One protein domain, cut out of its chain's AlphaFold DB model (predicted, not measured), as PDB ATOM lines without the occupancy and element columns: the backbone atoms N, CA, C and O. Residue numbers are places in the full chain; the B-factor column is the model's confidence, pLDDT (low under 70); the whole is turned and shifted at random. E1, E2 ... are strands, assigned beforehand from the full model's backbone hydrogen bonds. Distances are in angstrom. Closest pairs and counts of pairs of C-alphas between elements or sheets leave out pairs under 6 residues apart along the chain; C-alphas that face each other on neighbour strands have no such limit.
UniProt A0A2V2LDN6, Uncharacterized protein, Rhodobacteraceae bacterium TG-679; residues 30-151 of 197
ATOM      1  N   VAL A  30      88.070 116.202 118.395       87.19
ATOM      2  CA  VAL A  30      89.298 116.945 118.096       87.19
ATOM      3  C   VAL A  30      90.502 116.233 118.686       87.19
ATOM      4  O   VAL A  30      90.453 115.751 119.811       87.19
ATOM      5  N   GLN A  31      91.594 116.176 117.929       89.56
ATOM      6  CA  GLN A  31      92.878 115.718 118.449       89.56
ATOM      7  C   GLN A  31      93.626 116.892 119.072       89.56
ATOM      8  O   GLN A  31      93.675 117.977 118.498       89.56
ATOM      9  N   MET A  32      94.208 116.648 120.236       89.00
ATOM     10  CA  MET A  32      94.981 117.604 121.013       89.00
ATOM     11  C   MET A  32      96.337 116.989 121.344       89.00
ATOM     12  O   MET A  32      96.417 115.854 121.827       89.00
ATOM     13  N   GLY A  33      97.403 117.728 121.063       89.06
ATOM     14  CA  GLY A  33      98.764 117.391 121.454       89.06
ATOM     15  C   GLY A  33      99.162 118.015 122.788       89.06
ATOM     16  O   GLY A  33      98.401 118.738 123.429       89.06
ATOM     17  N   GLN A  34     100.395 117.752 123.210       87.62
ATOM     18  CA  GLN A  34     100.954 118.359 124.413       87.62
ATOM     19  C   GLN A  34     100.886 119.896 124.360       87.62
ATOM     20  O   GLN A  34     101.364 120.513 123.413       87.62
ATOM     21  N   ASN A  35     100.396 120.498 125.447       87.00
ATOM     22  CA  ASN A  35     100.154 121.935 125.631       87.00
ATOM     23  C   ASN A  35      99.045 122.538 124.766       87.00
ATOM     24  O   ASN A  35      98.796 123.741 124.873       87.00
ATOM     25  N   ASP A  36      98.345 121.732 123.974       88.88
ATOM     26  CA  ASP A  36      97.120 122.189 123.341       88.88
ATOM     27  C   ASP A  36      96.025 122.334 124.397       88.88
ATOM     28  O   ASP A  36      95.928 121.563 125.363       88.88
ATOM     29  N   TRP A  37      95.176 123.330 124.193       89.19
ATOM     30  CA  TRP A  37      94.004 123.554 125.019       89.19
ATOM     31  C   TRP A  37      92.792 123.905 124.165       89.19
ATOM     32  O   TRP A  37      92.904 124.383 123.034       89.19
ATOM     33  N   ILE A  38      91.617 123.634 124.714       88.88
ATOM     34  CA  ILE A  38      90.328 123.914 124.104       88.88
ATOM     35  C   ILE A  38      89.374 124.441 125.168       88.88
ATOM     36  O   ILE A  38      89.420 124.031 126.329       88.88
ATOM     37  N   VAL A  39      88.496 125.343 124.746       89.69
ATOM     38  CA  VAL A  39      87.326 125.754 125.517       89.69
ATOM     39  C   VAL A  39      86.107 125.298 124.751       89.69
ATOM     40  O   VAL A  39      85.874 125.767 123.639       89.69
ATOM     41  N   LEU A  40      85.357 124.369 125.322       89.69
ATOM     42  CA  LEU A  40      84.095 123.910 124.774       89.69
ATOM     43  C   LEU A  40      82.973 124.731 125.387       89.69
ATOM     44  O   LEU A  40      82.883 124.843 126.606       89.69
ATOM     45  N   GLU A  41      82.127 125.298 124.541       89.88
ATOM     46  CA  GLU A  41      80.958 126.054 124.974       89.88
ATOM     47  C   GLU A  41      79.704 125.225 124.734       89.88
ATOM     48  O   GLU A  41      79.415 124.836 123.601       89.88
ATOM     49  N   PHE A  42      78.948 125.002 125.804       88.44
ATOM     50  CA  PHE A  42      77.650 124.351 125.779       88.44
ATOM     51  C   PHE A  42      76.580 125.409 126.096       88.44
ATOM     52  O   PHE A  42      76.326 125.695 127.272       88.44
ATOM     53  N   PRO A  43      76.009 126.065 125.067       87.19
ATOM     54  CA  PRO A  43      74.975 127.073 125.260       87.19
ATOM     55  C   PRO A  43      73.668 126.428 125.727       87.19
ATOM     56  O   PRO A  43      73.382 125.281 125.392       87.19
ATOM     57  N   ASP A  44      72.871 127.193 126.472       87.50
ATOM     58  CA  ASP A  44      71.504 126.832 126.868       87.50
ATOM     59  C   ASP A  44      71.395 125.499 127.640       87.50
ATOM     60  O   ASP A  44      70.390 124.792 127.558       87.50
ATOM     61  N   THR A  45      72.434 125.151 128.403       85.94
ATOM     62  CA  THR A  45      72.470 123.969 129.271       85.94
ATOM     63  C   THR A  45      73.186 124.276 130.580       85.94
ATOM     64  O   THR A  45      74.097 125.102 130.641       85.94
ATOM     65  N   ASP A  46      72.763 123.585 131.630       88.38
ATOM     66  CA  ASP A  46      73.347 123.606 132.970       88.38
ATOM     67  C   ASP A  46      74.356 122.464 133.181       88.38
ATOM     68  O   ASP A  46      74.945 122.326 134.253       88.38
ATOM     69  N   SER A  47      74.557 121.628 132.161       89.19
ATOM     70  CA  SER A  47      75.400 120.439 132.208       89.19
ATOM     71  C   SER A  47      76.203 120.234 130.928       89.19
ATOM     72  O   SER A  47      75.800 120.642 129.837       89.19
ATOM     73  N   ALA A  48      77.357 119.585 131.074       89.00
ATOM     74  CA  ALA A  48      78.252 119.226 129.986       89.00
ATOM     75  C   ALA A  48      78.830 117.821 130.200       89.00
ATOM     76  O   ALA A  48      79.098 117.409 131.332       89.00
ATOM     77  N   SER A  49      79.047 117.107 129.097       89.06
ATOM     78  CA  SER A  49      79.751 115.826 129.061       89.06
ATOM     79  C   SER A  49      80.739 115.815 127.898       89.06
ATOM     80  O   SER A  49      80.413 116.213 126.773       89.06
ATOM     81  N   VAL A  50      81.965 115.396 128.195       89.50
ATOM     82  CA  VAL A  50      83.082 115.338 127.257       89.50
ATOM     83  C   VAL A  50      83.776 113.993 127.415       89.50
ATOM     84  O   VAL A  50      84.228 113.645 128.503       89.50
ATOM     85  N   PHE A  51      83.905 113.249 126.324       89.62
ATOM     86  CA  PHE A  51      84.627 111.982 126.291       89.62
ATOM     87  C   PHE A  51      86.057 112.219 125.831       89.62
ATOM     88  O   PHE A  51      86.286 112.830 124.784       89.62
ATOM     89  N   VAL A  52      87.021 111.719 126.595       88.50
ATOM     90  CA  VAL A  52      88.445 111.893 126.316       88.50
ATOM     91  C   VAL A  52      89.098 110.527 126.142       88.50
ATOM     92  O   VAL A  52      88.966 109.659 127.002       88.50
ATOM     93  N   ASP A  53      89.805 110.353 125.029       87.69
ATOM     94  CA  ASP A  53      90.461 109.106 124.633       87.69
ATOM     95  C   ASP A  53      91.967 109.342 124.390       87.69
ATOM     96  O   ASP A  53      92.323 110.185 123.557       87.69
ATOM     97  N   PRO A  54      92.880 108.654 125.100       84.06
ATOM     98  CA  PRO A  54      94.314 108.725 124.830       84.06
ATOM     99  C   PRO A  54      94.660 108.329 123.385       84.06
ATOM    100  O   PRO A  54      94.307 107.252 122.906       84.06
ATOM    101  N   VAL A  55      95.433 109.156 122.674       82.50
ATOM    102  CA  VAL A  55      95.864 108.824 121.303       82.50
ATOM    103  C   VAL A  55      97.149 108.014 121.348       82.50
ATOM    104  O   VAL A  55      98.215 108.546 121.644       82.50
ATOM    105  N   SER A  56      97.070 106.734 120.983       67.38
ATOM    106  CA  SER A  56      98.244 105.867 120.836       67.38
ATOM    107  C   SER A  56      99.268 106.451 119.855       67.38
ATOM    108  O   SER A  56      98.912 106.850 118.742       67.38
ATOM    109  N   VAL A  57     100.550 106.440 120.232       59.34
ATOM    110  CA  VAL A  57     101.642 106.795 119.318       59.34
ATOM    111  C   VAL A  57     101.761 105.694 118.253       59.34
ATOM    112  O   VAL A  57     101.870 104.513 118.605       59.34
ATOM    113  N   PRO A  58     101.746 106.032 116.950       54.03
ATOM    114  CA  PRO A  58     101.910 105.041 115.894       54.03
ATOM    115  C   PRO A  58     103.205 104.237 116.076       54.03
ATOM    116  O   PRO A  58     104.288 104.809 116.179       54.03
ATOM    117  N   GLY A  59     103.097 102.905 116.090       54.34
ATOM    118  CA  GLY A  59     104.247 101.998 116.204       54.34
ATOM    119  C   GLY A  59     104.589 101.530 117.623       54.34
ATOM    120  O   GLY A  59     105.550 100.780 117.780       54.34
ATOM    121  N   THR A  60     103.810 101.908 118.642       52.56
ATOM    122  CA  THR A  60     103.951 101.384 120.012       52.56
ATOM    123  C   THR A  60     102.698 100.624 120.448       52.56
ATOM    124  O   THR A  60     101.590 101.065 120.164       52.56
ATOM    125  N   SER A  61     102.855  99.502 121.158       44.97
ATOM    126  CA  SER A  61     101.745  98.721 121.737       44.97
ATOM    127  C   SER A  61     101.243  99.258 123.084       44.97
ATOM    128  O   SER A  61     100.350  98.672 123.685       44.97
ATOM    129  N   SER A  62     101.846 100.332 123.588       50.22
ATOM    130  CA  SER A  62     101.384 101.020 124.788       50.22
ATOM    131  C   SER A  62     100.326 102.044 124.393       50.22
ATOM    132  O   SER A  62     100.546 102.813 123.454       50.22
ATOM    133  N   TYR A  63      99.213 102.113 125.131       52.91
ATOM    134  CA  TYR A  63      98.421 103.343 125.157       52.91
ATOM    135  C   TYR A  63      99.381 104.486 125.487       52.91
ATOM    136  O   TYR A  63     100.184 104.372 126.420       52.91
ATOM    137  N   ALA A  64      99.373 105.551 124.686       68.62
ATOM    138  CA  ALA A  64     100.190 106.702 125.016       68.62
ATOM    139  C   ALA A  64      99.558 107.330 126.254       68.62
ATOM    140  O   ALA A  64      98.487 107.921 126.171       68.62
ATOM    141  N   SER A  65     100.181 107.138 127.414       80.50
ATOM    142  CA  SER A  65      99.713 107.779 128.632       80.50
ATOM    143  C   SER A  65      99.717 109.289 128.414       80.50
ATOM    144  O   SER A  65     100.737 109.833 127.976       80.50
ATOM    145  N   PHE A  66      98.625 109.965 128.737       88.06
ATOM    146  CA  PHE A  66      98.553 111.419 128.656       88.06
ATOM    147  C   PHE A  66      98.178 112.004 130.019       88.06
ATOM    148  O   PHE A  66      97.706 111.299 130.911       88.06
ATOM    149  N   SER A  67      98.441 113.289 130.209       89.12
ATOM    150  CA  SER A  67      97.995 114.017 131.399       89.12
ATOM    151  C   SER A  67      97.215 115.246 130.969       89.12
ATOM    152  O   SER A  67      97.484 115.814 129.906       89.12
ATOM    153  N   TYR A  68      96.260 115.662 131.792       90.62
ATOM    154  CA  TYR A  68      95.395 116.794 131.493       90.62
ATOM    155  C   TYR A  68      95.055 117.607 132.736       90.62
ATOM    156  O   TYR A  68      95.161 117.132 133.870       90.62
ATOM    157  N   ALA A  69      94.617 118.834 132.491       90.31
ATOM    158  CA  ALA A  69      93.895 119.656 133.446       90.31
ATOM    159  C   ALA A  69      92.573 120.077 132.798       90.31
ATOM    160  O   ALA A  69      92.557 120.495 131.638       90.31
ATOM    161  N   ALA A  70      91.477 119.926 133.531       90.38
ATOM    162  CA  ALA A  70      90.143 120.298 133.101       90.38
ATOM    163  C   ALA A  70      89.478 121.170 134.158       90.38
ATOM    164  O   ALA A  70      89.710 120.962 135.346       90.38
ATOM    165  N   ALA A  71      88.618 122.093 133.754       91.00
ATOM    166  CA  ALA A  71      87.808 122.852 134.691       91.00
ATOM    167  C   ALA A  71      86.545 123.418 134.023       91.00
ATOM    168  O   ALA A  71      86.401 123.377 132.799       91.00
ATOM    169  N   PHE A  72      85.610 123.901 134.841       89.62
ATOM    170  CA  PHE A  72      84.250 124.241 134.421       89.62
ATOM    171  C   PHE A  72      83.875 125.654 134.868       89.62
ATOM    172  O   PHE A  72      84.202 126.049 135.986       89.62
ATOM    173  N   SER A  73      83.165 126.404 134.022       91.00
ATOM    174  CA  SER A  73      82.655 127.735 134.377       91.00
ATOM    175  C   SER A  73      81.327 128.084 133.710       91.00
ATOM    176  O   SER A  73      80.981 127.526 132.671       91.00
ATOM    177  N   GLY A  74      80.579 129.017 134.307       90.12
ATOM    178  CA  GLY A  74      79.313 129.518 133.756       90.12
ATOM    179  C   GLY A  74      79.468 130.711 132.806       90.12
ATOM    180  O   GLY A  74      78.573 131.003 132.017       90.12
ATOM    181  N   ASP A  75      80.606 131.401 132.867       87.94
ATOM    182  CA  ASP A  75      80.866 132.681 132.195       87.94
ATOM    183  C   ASP A  75      82.151 132.686 131.345       87.94
ATOM    184  O   ASP A  75      82.495 133.707 130.754       87.94
ATOM    185  N   GLY A  76      82.852 131.550 131.252       86.88
ATOM    186  CA  GLY A  76      84.105 131.424 130.503       86.88
ATOM    187  C   GLY A  76      85.359 131.749 131.321       86.88
ATOM    188  O   GLY A  76      86.466 131.680 130.782       86.88
ATOM    189  N   CYS A  77      85.206 132.029 132.619       86.19
ATOM    190  CA  CYS A  77      86.292 132.359 133.536       86.19
ATOM    191  C   CYS A  77      86.324 131.437 134.762       86.19
ATOM    192  O   CYS A  77      85.298 130.950 135.223       86.19
ATOM    193  N   GLY A  78      87.516 131.181 135.299       78.44
ATOM    194  CA  GLY A  78      87.673 130.470 136.564       78.44
ATOM    195  C   GLY A  78      87.087 131.254 137.751       78.44
ATOM    196  O   GLY A  78      86.913 132.476 137.655       78.44
ATOM    197  N   PRO A  79      86.818 130.580 138.886       69.81
ATOM    198  CA  PRO A  79      86.416 131.257 140.114       69.81
ATOM    199  C   PRO A  79      87.457 132.324 140.470       69.81
ATOM    200  O   PRO A  79      88.656 132.096 140.322       69.81
ATOM    201  N   ASP A  80      86.995 133.495 140.905       74.12
ATOM    202  CA  ASP A  80      87.835 134.631 141.307       74.12
ATOM    203  C   ASP A  80      88.629 135.313 140.187       74.12
ATOM    204  O   ASP A  80      89.518 136.123 140.477       74.12
ATOM    205  N   ALA A  81      88.323 135.040 138.917       78.12
ATOM    206  CA  ALA A  81      88.934 135.769 137.817       78.12
ATOM    207  C   ALA A  81      88.690 137.286 137.933       78.12
ATOM    208  O   ALA A  81      87.579 137.780 138.115       78.12
ATOM    209  N   ASN A  82      89.778 138.031 137.857       78.12
ATOM    210  CA  ASN A  82      89.883 139.459 138.062       78.12
ATOM    211  C   ASN A  82      91.086 139.995 137.269       78.12
ATOM    212  O   ASN A  82      91.821 139.262 136.606       78.12
ATOM    213  N   GLN A  83      91.304 141.304 137.346       75.69
ATOM    214  CA  GLN A  83      92.368 141.998 136.612       75.69
ATOM    215  C   GLN A  83      93.806 141.512 136.914       75.69
ATOM    216  O   GLN A  83      94.715 141.838 136.155       75.69
ATOM    217  N   TRP A  84      94.029 140.753 137.992       69.12
ATOM    218  CA  TRP A  84      95.337 140.227 138.408       69.12
ATOM    219  C   TRP A  84      95.532 138.730 138.105       69.12
ATOM    220  O   TRP A  84      96.664 138.248 138.124       69.12
ATOM    221  N   ASN A  85      94.462 137.994 137.798       71.50
ATOM    222  CA  ASN A  85      94.480 136.578 137.406       71.50
ATOM    223  C   ASN A  85      93.683 136.347 136.115       71.50
ATOM    224  O   ASN A  85      92.985 135.347 135.962       71.50
ATOM    225  N   THR A  86      93.839 137.251 135.147       68.31
ATOM    226  CA  THR A  86      93.230 137.151 133.811       68.31
ATOM    227  C   THR A  86      93.588 135.854 133.080       68.31
ATOM    228  O   THR A  86      92.838 135.413 132.218       68.31
ATOM    229  N   TRP A  87      94.683 135.192 133.464       65.06
ATOM    230  CA  TRP A  87      95.068 133.860 132.984       65.06
ATOM    231  C   TRP A  87      94.070 132.746 133.385       65.06
ATOM    232  O   TRP A  87      94.097 131.660 132.803       65.06
ATOM    233  N   SER A  88      93.173 133.002 134.350       76.25
ATOM    234  CA  SER A  88      92.026 132.141 134.697       76.25
ATOM    235  C   SER A  88      90.833 132.317 133.754       76.25
ATOM    236  O   SER A  88      89.879 131.556 133.847       76.25
ATOM    237  N   CYS A  89      90.855 133.304 132.859       80.38
ATOM    238  CA  CYS A  89      89.825 133.502 131.845       80.38
ATOM    239  C   CYS A  89      90.292 133.015 130.480       80.38
ATOM    240  O   CYS A  89      91.485 132.998 130.161       80.38
ATOM    241  N   MET A  90      89.319 132.687 129.635       80.31
ATOM    242  CA  MET A  90      89.555 132.623 128.201       80.31
ATOM    243  C   MET A  90      90.048 133.990 127.688       80.31
ATOM    244  O   MET A  90      89.386 134.994 127.947       80.31
ATOM    245  N   PRO A  91      91.194 134.063 126.980       75.25
ATOM    246  CA  PRO A  91      91.678 135.326 126.432       75.25
ATOM    247  C   PRO A  91      90.707 135.925 125.409       75.25
ATOM    248  O   PRO A  91      90.126 135.199 124.596       75.25
ATOM    249  N   ASP A  92      90.596 137.253 125.402       73.00
ATOM    250  CA  ASP A  92      89.764 137.985 124.446       73.00
ATOM    251  C   ASP A  92      90.146 137.665 122.992       73.00
ATOM    252  O   ASP A  92      91.322 137.623 122.622       73.00
ATOM    253  N   GLY A  93      89.134 137.465 122.144       73.31
ATOM    254  CA  GLY A  93      89.310 137.191 120.714       73.31
ATOM    255  C   GLY A  93      89.633 135.736 120.364       73.31
ATOM    256  O   GLY A  93      89.739 135.415 119.179       73.31
ATOM    257  N   MET A  94      89.750 134.847 121.355       78.31
ATOM    258  CA  MET A  94      89.859 133.409 121.107       78.31
ATOM    259  C   MET A  94      88.491 132.823 120.739       78.31
ATOM    260  O   MET A  94      87.450 133.284 121.205       78.31
ATOM    261  N   ALA A  95      88.484 131.799 119.885       81.31
ATOM    262  CA  ALA A  95      87.264 131.088 119.516       81.31
ATOM    263  C   ALA A  95      87.011 129.911 120.469       81.31
ATOM    264  O   ALA A  95      87.943 129.182 120.822       81.31
ATOM    265  N   THR A  96      85.751 129.708 120.855       84.44
ATOM    266  CA  THR A  96      85.311 128.477 121.522       84.44
ATOM    267  C   THR A  96      85.214 127.346 120.500       84.44
ATOM    268  O   THR A  96      85.091 127.575 119.295       84.44
ATOM    269  N   ASN A  97      85.294 126.105 120.974       84.19
ATOM    270  CA  ASN A  97      85.220 124.884 120.171       84.19
ATOM    271  C   ASN A  97      86.331 124.761 119.109       84.19
ATOM    272  O   ASN A  97      86.175 124.058 118.110       84.19
ATOM    273  N   VAL A  98      87.465 125.429 119.333       83.12
ATOM    274  CA  VAL A  98      88.670 125.366 118.498       83.12
ATOM    275  C   VAL A  98      89.856 124.965 119.370       83.12
ATOM    276  O   VAL A  98      90.007 125.454 120.489       83.12
ATOM    277  N   VAL A  99      90.705 124.072 118.855       85.31
ATOM    278  CA  VAL A  99      91.965 123.716 119.514       85.31
ATOM    279  C   VAL A  99      92.964 124.847 119.315       85.31
ATOM    280  O   VAL A  99      93.290 125.213 118.185       85.31
ATOM    281  N   ASN A 100      93.467 125.379 120.421       83.38
ATOM    282  CA  ASN A 100      94.489 126.407 120.433       83.38
ATOM    283  C   ASN A 100      95.832 125.762 120.778       83.38
ATOM    284  O   ASN A 100      96.027 125.243 121.879       83.38
ATOM    285  N   ALA A 101      96.750 125.792 119.814       83.62
ATOM    286  CA  ALA A 101      98.068 125.199 119.973       83.62
ATOM    287  C   ALA A 101      98.986 126.084 120.823       83.62
ATOM    288  O   ALA A 101      99.063 127.297 120.612       83.62
ATOM    289  N   GLY A 102      99.726 125.469 121.747       69.44
ATOM    290  CA  GLY A 102     100.882 126.093 122.399       69.44
ATOM    291  C   GLY A 102     100.614 127.373 123.206       69.44
ATOM    292  O   GLY A 102     101.517 128.198 123.336       69.44
ATOM    293  N   GLY A 103      99.408 127.570 123.750       62.44
ATOM    294  CA  GLY A 103      99.138 128.723 124.620       62.44
ATOM    295  C   GLY A 103      99.726 128.546 126.024       62.44
ATOM    296  O   GLY A 103      99.737 127.435 126.546       62.44
ATOM    297  N   GLY A 104     100.225 129.652 126.597       66.00
ATOM    298  CA  GLY A 104     100.932 129.758 127.886       66.00
ATOM    299  C   GLY A 104     100.126 129.327 129.120       66.00
ATOM    300  O   GLY A 104      99.526 128.258 129.130       66.00
ATOM    301  N   ASP A 105     100.127 130.111 130.197       63.44
ATOM    302  CA  ASP A 105      99.564 129.746 131.518       63.44
ATOM    303  C   ASP A 105      98.031 129.506 131.555       63.44
ATOM    304  O   ASP A 105      97.420 129.448 132.621       63.44
ATOM    305  N   PHE A 106      97.383 129.328 130.400       66.56
ATOM    306  CA  PHE A 106      95.978 128.963 130.301       66.56
ATOM    307  C   PHE A 106      95.707 127.652 131.055       66.56
ATOM    308  O   PHE A 106      96.373 126.631 130.830       66.56
ATOM    309  N   GLY A 107      94.750 127.701 131.981       61.31
ATOM    310  CA  GLY A 107      94.402 126.580 132.854       61.31
ATOM    311  C   GLY A 107      95.233 126.459 134.141       61.31
ATOM    312  O   GLY A 107      94.834 125.702 135.020       61.31
ATOM    313  N   TYR A 108      96.350 127.186 134.310       63.97
ATOM    314  CA  TYR A 108      97.307 126.925 135.408       63.97
ATOM    315  C   TYR A 108      96.884 127.363 136.815       63.97
ATOM    316  O   TYR A 108      97.542 126.996 137.785       63.97
ATOM    317  N   GLY A 109      95.783 128.083 136.975       64.44
ATOM    318  CA  GLY A 109      95.224 128.325 138.311       64.44
ATOM    319  C   GLY A 109      93.716 128.480 138.296       64.44
ATOM    320  O   GLY A 109      93.145 129.278 139.031       64.44
ATOM    321  N   TRP A 110      93.090 127.722 137.405       71.75
ATOM    322  CA  TRP A 110      91.688 127.412 137.567       71.75
ATOM    323  C   TRP A 110      91.547 126.693 138.908       71.75
ATOM    324  O   TRP A 110      92.085 125.600 139.099       71.75
ATOM    325  N   HIS A 111      90.897 127.351 139.862       62.47
ATOM    326  CA  HIS A 111      90.535 126.725 141.124       62.47
ATOM    327  C   HIS A 111      89.548 125.581 140.844       62.47
ATOM    328  O   HIS A 111      88.773 125.646 139.890       62.47
ATOM    329  N   ASP A 112      89.636 124.503 141.625       67.88
ATOM    330  CA  ASP A 112      88.834 123.281 141.456       67.88
ATOM    331  C   ASP A 112      89.014 122.557 140.106       67.88
ATOM    332  O   ASP A 112      88.134 121.828 139.644       67.88
ATOM    333  N   ALA A 113      90.185 122.713 139.478       81.69
ATOM    334  CA  ALA A 113      90.538 121.942 138.296       81.69
ATOM    335  C   ALA A 113      90.638 120.438 138.603       81.69
ATOM    336  O   ALA A 113      91.295 120.003 139.551       81.69
ATOM    337  N   VAL A 114      90.033 119.631 137.736       87.94
ATOM    338  CA  VAL A 114      90.200 118.181 137.704       87.94
ATOM    339  C   VAL A 114      91.468 117.871 136.923       87.94
ATOM    340  O   VAL A 114      91.564 118.165 135.729       87.94
ATOM    341  N   THR A 115      92.445 117.256 137.581       89.31
ATOM    342  CA  THR A 115      93.675 116.800 136.933       89.31
ATOM    343  C   THR A 115      93.690 115.285 136.800       89.31
ATOM    344  O   THR A 115      93.300 114.552 137.709       89.31
ATOM    345  N   GLY A 116      94.156 114.813 135.649       87.25
ATOM    346  CA  GLY A 116      94.461 113.405 135.429       87.25
ATOM    347  C   GLY A 116      95.914 113.252 135.022       87.25
ATOM    348  O   GLY A 116      96.425 114.022 134.206       87.25
ATOM    349  N   TYR A 117      96.578 112.250 135.589       88.19
ATOM    350  CA  TYR A 117      97.984 111.956 135.333       88.19
ATOM    351  C   TYR A 117      98.118 110.551 134.766       88.19
ATOM    352  O   TYR A 117      97.511 109.616 135.285       88.19
ATOM    353  N   SER A 118      98.941 110.408 133.726       87.94
ATOM    354  CA  SER A 118      99.255 109.113 133.107       87.94
ATOM    355  C   SER A 118      98.015 108.283 132.739       87.94
ATOM    356  O   SER A 118      98.002 107.062 132.896       87.94
ATOM    357  N   VAL A 119      96.971 108.943 132.242       88.12
ATOM    358  CA  VAL A 119      95.717 108.309 131.838       88.12
ATOM    359  C   VAL A 119      95.956 107.448 130.607       88.12
ATOM    360  O   VAL A 119      96.557 107.902 129.633       88.12
ATOM    361  N   THR A 120      95.505 106.199 130.677       87.75
ATOM    362  CA  THR A 120      95.728 105.170 129.649       87.75
ATOM    363  C   THR A 120      94.441 104.606 129.061       87.75
ATOM    364  O   THR A 120      94.493 104.059 127.965       87.75
ATOM    365  N   ASP A 121      93.302 104.823 129.719       85.19
ATOM    366  CA  ASP A 121      91.976 104.421 129.253       85.19
ATOM    367  C   ASP A 121      91.117 105.648 128.927       85.19
ATOM    368  O   ASP A 121      91.314 106.733 129.485       85.19
ATOM    369  N   ALA A 122      90.139 105.472 128.037       86.31
ATOM    370  CA  ALA A 122      89.140 106.494 127.756       86.31
ATOM    371  C   ALA A 122      88.231 106.736 128.973       86.31
ATOM    372  O   ALA A 122      87.883 105.804 129.703       86.31
ATOM    373  N   PHE A 123      87.810 107.983 129.174       87.31
ATOM    374  CA  PHE A 123      86.937 108.373 130.284       87.31
ATOM    375  C   PHE A 123      86.003 109.521 129.894       87.31
ATOM    376  O   PHE A 123      86.179 110.183 128.870       87.31
ATOM    377  N   GLU A 124      84.997 109.754 130.733       89.94
ATOM    378  CA  GLU A 124      84.035 110.842 130.587       89.94
ATOM    379  C   GLU A 124      84.265 111.903 131.668       89.94
ATOM    380  O   GLU A 124      84.294 111.600 132.863       89.94
ATOM    381  N   LEU A 125      84.405 113.157 131.245       90.06
ATOM    382  CA  LEU A 125      84.320 114.338 132.094       90.06
ATOM    383  C   LEU A 125      82.887 114.851 132.051       90.06
ATOM    384  O   LEU A 125      82.452 115.377 131.028       90.06
ATOM    385  N   SER A 126      82.170 114.717 133.163       89.81
ATOM    386  CA  SER A 126      80.809 115.227 133.312       89.81
ATOM    387  C   SER A 126      80.737 116.284 134.409       89.81
ATOM    388  O   SER A 126      81.406 116.190 135.440       89.81
ATOM    389  N   TYR A 127      79.927 117.312 134.172       90.06
ATOM    390  CA  TYR A 127      79.666 118.379 135.130       90.06
ATOM    391  C   TYR A 127      78.235 118.887 134.979       90.06
ATOM    392  O   TYR A 127      77.703 118.944 133.870       90.06
ATOM    393  N   SER A 128      77.624 119.290 136.089       91.00
ATOM    394  CA  SER A 128      76.314 119.939 136.102       91.00
ATOM    395  C   SER A 128      76.235 120.964 137.224       91.00
ATOM    396  O   SER A 128      76.609 120.656 138.359       91.00
ATOM    397  N   ASN A 129      75.686 122.137 136.937       89.44
ATOM    398  CA  ASN A 129      75.373 123.156 137.925       89.44
ATOM    399  C   ASN A 129      74.042 123.841 137.573       89.44
ATOM    400  O   ASN A 129      74.021 124.668 136.663       89.44
ATOM    401  N   PRO A 130      72.956 123.583 138.326       89.88
ATOM    402  CA  PRO A 130      71.612 124.060 137.986       89.88
ATOM    403  C   PRO A 130      71.445 125.585 138.071       89.88
ATOM    404  O   PRO A 130      70.395 126.114 137.713       89.88
ATOM    405  N   LEU A 131      72.444 126.307 138.590       91.94
ATOM    406  CA  LEU A 131      72.442 127.770 138.635       91.94
ATOM    407  C   LEU A 131      72.977 128.399 137.343       91.94
ATOM    408  O   LEU A 131      72.819 129.605 137.146       91.94
ATOM    409  N   TRP A 132      73.631 127.620 136.483       89.75
ATOM    410  CA  TRP A 132      74.208 128.104 135.237       89.75
ATOM    411  C   TRP A 132      73.261 127.850 134.065       89.75
ATOM    412  O   TRP A 132      72.611 126.816 133.980       89.75
ATOM    413  N   GLN A 133      73.187 128.813 133.148       88.69
ATOM    414  CA  GLN A 133      72.414 128.697 131.899       88.69
ATOM    415  C   GLN A 133      73.293 128.303 130.704       88.69
ATOM    416  O   GLN A 133      72.814 128.149 129.583       88.69
ATOM    417  N   LYS A 134      74.597 128.213 130.943       88.62
ATOM    418  CA  LYS A 134      75.631 127.887 129.979       88.62
ATOM    419  C   LYS A 134      76.778 127.243 130.738       88.62
ATOM    420  O   LYS A 134      77.095 127.686 131.843       88.62
ATOM    421  N   VAL A 135      77.420 126.251 130.136       89.94
ATOM    422  CA  VAL A 135      78.626 125.633 130.693       89.94
ATOM    423  C   VAL A 135      79.771 125.783 129.707       89.94
ATOM    424  O   VAL A 135      79.642 125.469 128.524       89.94
ATOM    425  N   TYR A 136      80.914 126.227 130.209       90.56
ATOM    426  CA  TYR A 136      82.184 126.156 129.513       90.56
ATOM    427  C   TYR A 136      83.034 125.045 130.121       90.56
ATOM    428  O   TYR A 136      83.222 125.003 131.339       90.56
ATOM    429  N   VAL A 137      83.565 124.162 129.276       90.81
ATOM    430  CA  VAL A 137      84.541 123.139 129.664       90.81
ATOM    431  C   VAL A 137      85.897 123.542 129.119       90.81
ATOM    432  O   VAL A 137      86.096 123.632 127.910       90.81
ATOM    433  N   HIS A 138      86.840 123.764 130.016       89.69
ATOM    434  CA  HIS A 138      88.199 124.162 129.687       89.69
ATOM    435  C   HIS A 138      89.068 122.942 129.864       89.69
ATOM    436  O   HIS A 138      89.091 122.358 130.944       89.69
ATOM    437  N   LEU A 139      89.748 122.525 128.806       90.44
ATOM    438  CA  LEU A 139      90.572 121.329 128.821       90.44
ATOM    439  C   LEU A 139      91.935 121.649 128.226       90.44
ATOM    440  O   LEU A 139      92.039 122.219 127.142       90.44
ATOM    441  N   ARG A 140      92.984 121.228 128.922       89.88
ATOM    442  CA  ARG A 140      94.365 121.303 128.466       89.88
ATOM    443  C   ARG A 140      95.024 119.941 128.571       89.88
ATOM    444  O   ARG A 140      94.986 119.314 129.628       89.88
ATOM    445  N   VAL A 141      95.719 119.536 127.516       89.38
ATOM    446  CA  VAL A 141      96.633 118.391 127.559       89.38
ATOM    447  C   VAL A 141      97.986 118.880 128.079       89.38
ATOM    448  O   VAL A 141      98.622 119.749 127.487       89.38
ATOM    449  N   THR A 142      98.441 118.357 129.215       87.75
ATOM    450  CA  THR A 142      99.709 118.763 129.854       87.75
ATOM    451  C   THR A 142     100.881 117.869 129.438       87.75
ATOM    452  O   THR A 142     102.032 118.311 129.411       87.75
ATOM    453  N   SER A 143     100.609 116.624 129.047       87.00
ATOM    454  CA  SER A 143     101.575 115.712 128.418       87.00
ATOM    455  C   SER A 143     100.860 114.655 127.580       87.00
ATOM    456  O   SER A 143      99.699 114.355 127.847       87.00
ATOM    457  N   GLY A 144     101.551 114.072 126.598       87.50
ATOM    458  CA  GLY A 144     100.961 113.097 125.677       87.50
ATOM    459  C   GLY A 144      99.989 113.735 124.683       87.50
ATOM    460  O   GLY A 144     100.031 114.945 124.466       87.50
ATOM    461  N   ASN A 145      99.136 112.905 124.082       88.69
ATOM    462  CA  ASN A 145      98.142 113.304 123.087       88.69
ATOM    463  C   ASN A 145      96.785 112.678 123.437       88.69
ATOM    464  O   ASN A 145      96.733 111.540 123.905       88.69
ATOM    465  N   ALA A 146      95.694 113.383 123.151       88.75
ATOM    466  CA  ALA A 146      94.338 112.906 123.399       88.75
ATOM    467  C   ALA A 146      93.384 113.291 122.264       88.75
ATOM    468  O   ALA A 146      93.605 114.265 121.548       88.75
ATOM    469  N   THR A 147      92.314 112.521 122.107       89.44
ATOM    470  CA  THR A 147      91.145 112.880 121.311       89.44
ATOM    471  C   THR A 147      90.034 113.262 122.270       89.44
ATOM    472  O   THR A 147      89.700 112.508 123.177       89.44
ATOM    473  N   VAL A 148      89.459 114.435 122.068       87.88
ATOM    474  CA  VAL A 148      88.367 114.967 122.875       87.88
ATOM    475  C   VAL A 148      87.134 114.985 122.007       87.88
ATOM    476  O   VAL A 148      87.136 115.593 120.942       87.88
ATOM    477  N   SER A 149      86.090 114.309 122.451       86.94
ATOM    478  CA  SER A 149      84.825 114.188 121.741       86.94
ATOM    479  C   SER A 149      83.678 114.691 122.597       86.94
ATOM    480  O   SER A 149      83.668 114.537 123.816       86.94
ATOM    481  N   PHE A 150      82.726 115.352 121.954       82.31
ATOM    482  CA  PHE A 150      81.586 115.962 122.620       82.31
ATOM    483  C   PHE A 150      80.393 115.988 121.670       82.31
ATOM    484  O   PHE A 150      80.541 116.017 120.446       82.31
ATOM    485  N   ASN A 151      79.194 115.967 122.247       70.19
ATOM    486  CA  ASN A 151      77.963 116.152 121.497       70.19
ATOM    487  C   ASN A 151      77.338 117.492 121.910       70.19
ATOM    488  O   ASN A 151      76.703 117.555 122.961       70.19
TER     489      ASN A 151
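This is residues 30 to 151 of the 197 residues of an uncharacterized protein of Rhodobacteraceae bacterium TG-679 (UniProt A0A2V2LDN6). Two twisted sheets lie face to face as a sandwich, E1 E8 E3 E6 over E2 E7 E4 E5, with the strands of the one nearly in line with those of the other. The chain winds over both sheets as a jelly roll, one long hairpin of four nested antiparallel pairs, and the long looping stretch of residues 74 to 113 comes alongside E2, where residues 99 to 100 pair with residues 37 to 38. The printed part has 122 residues, with no named helix and eight strands, E1 to E8 in chain order; each sheet is antiparallel, in the orders given. The class is all strand, though under half of the residues, 53 of 122, are in named elements. The whole is compact, with a radius of gyration of the C-alphas of 14.1 A, yet elongated, spanning 45 by 29 by 23 A.

E1, residues 30 to 32, begins at C-alpha 30 at (89.298, 116.945, 118.096). E2 is residues 37 to 43, 19.4 A long; E3 is residues 47 to 54, 23.4 A; E4 is residues 66 to 73, 23.5 A. E5 is residues 114 to 119 and E6 residues 123 to 128. E7, residues 134 to 143, is the longest strand at 28.7 A and begins at (75.631, 127.887, 129.979). E8, residues 146 to 150, ends at C-alpha 150 at (81.586, 115.962, 122.620).

The two sheets have 57 pairs of C-alphas within 10 A, and their best planes are 13 degrees apart. In the first sheet, E1 and E6 are edge strands. E1 and E8 are antiparallel at 149 degrees, with N 30 and O 148 2.8 A apart. E8 and E3 have N 147 and O 53 at 2.7 A; E3 and E6 have N 50 and O 125 at 2.9 A. In the second sheet, E2 and E5 are edge strands. E2 and E7 have N 40 and O 137 at 2.8 A, E7 and E4 have N 138 and O 71 at 2.8 A, and the hairpin E4 and E5 has N 70 and O 114 at 2.8 A. Between the sheets, the closest C-alphas of E3 and E7 are those of Ser 47 and Val 135, 6.3 A apart. E6 and E7 are near each other, with 7 pairs of C-alphas within 10 A. E1 and E5 are apart.

The two C-alphas farthest apart are those of Ser 61 and Gln 83, 46.7 A. The printed part has no cut. The links E3 to E4, 11 residues, and E4 to E5, 40 residues, are long; the other five are tight. Mean pLDDT of the printed part is 81.6; 23 residues are under 70, among them residues 56 to 64 and 102 to 109.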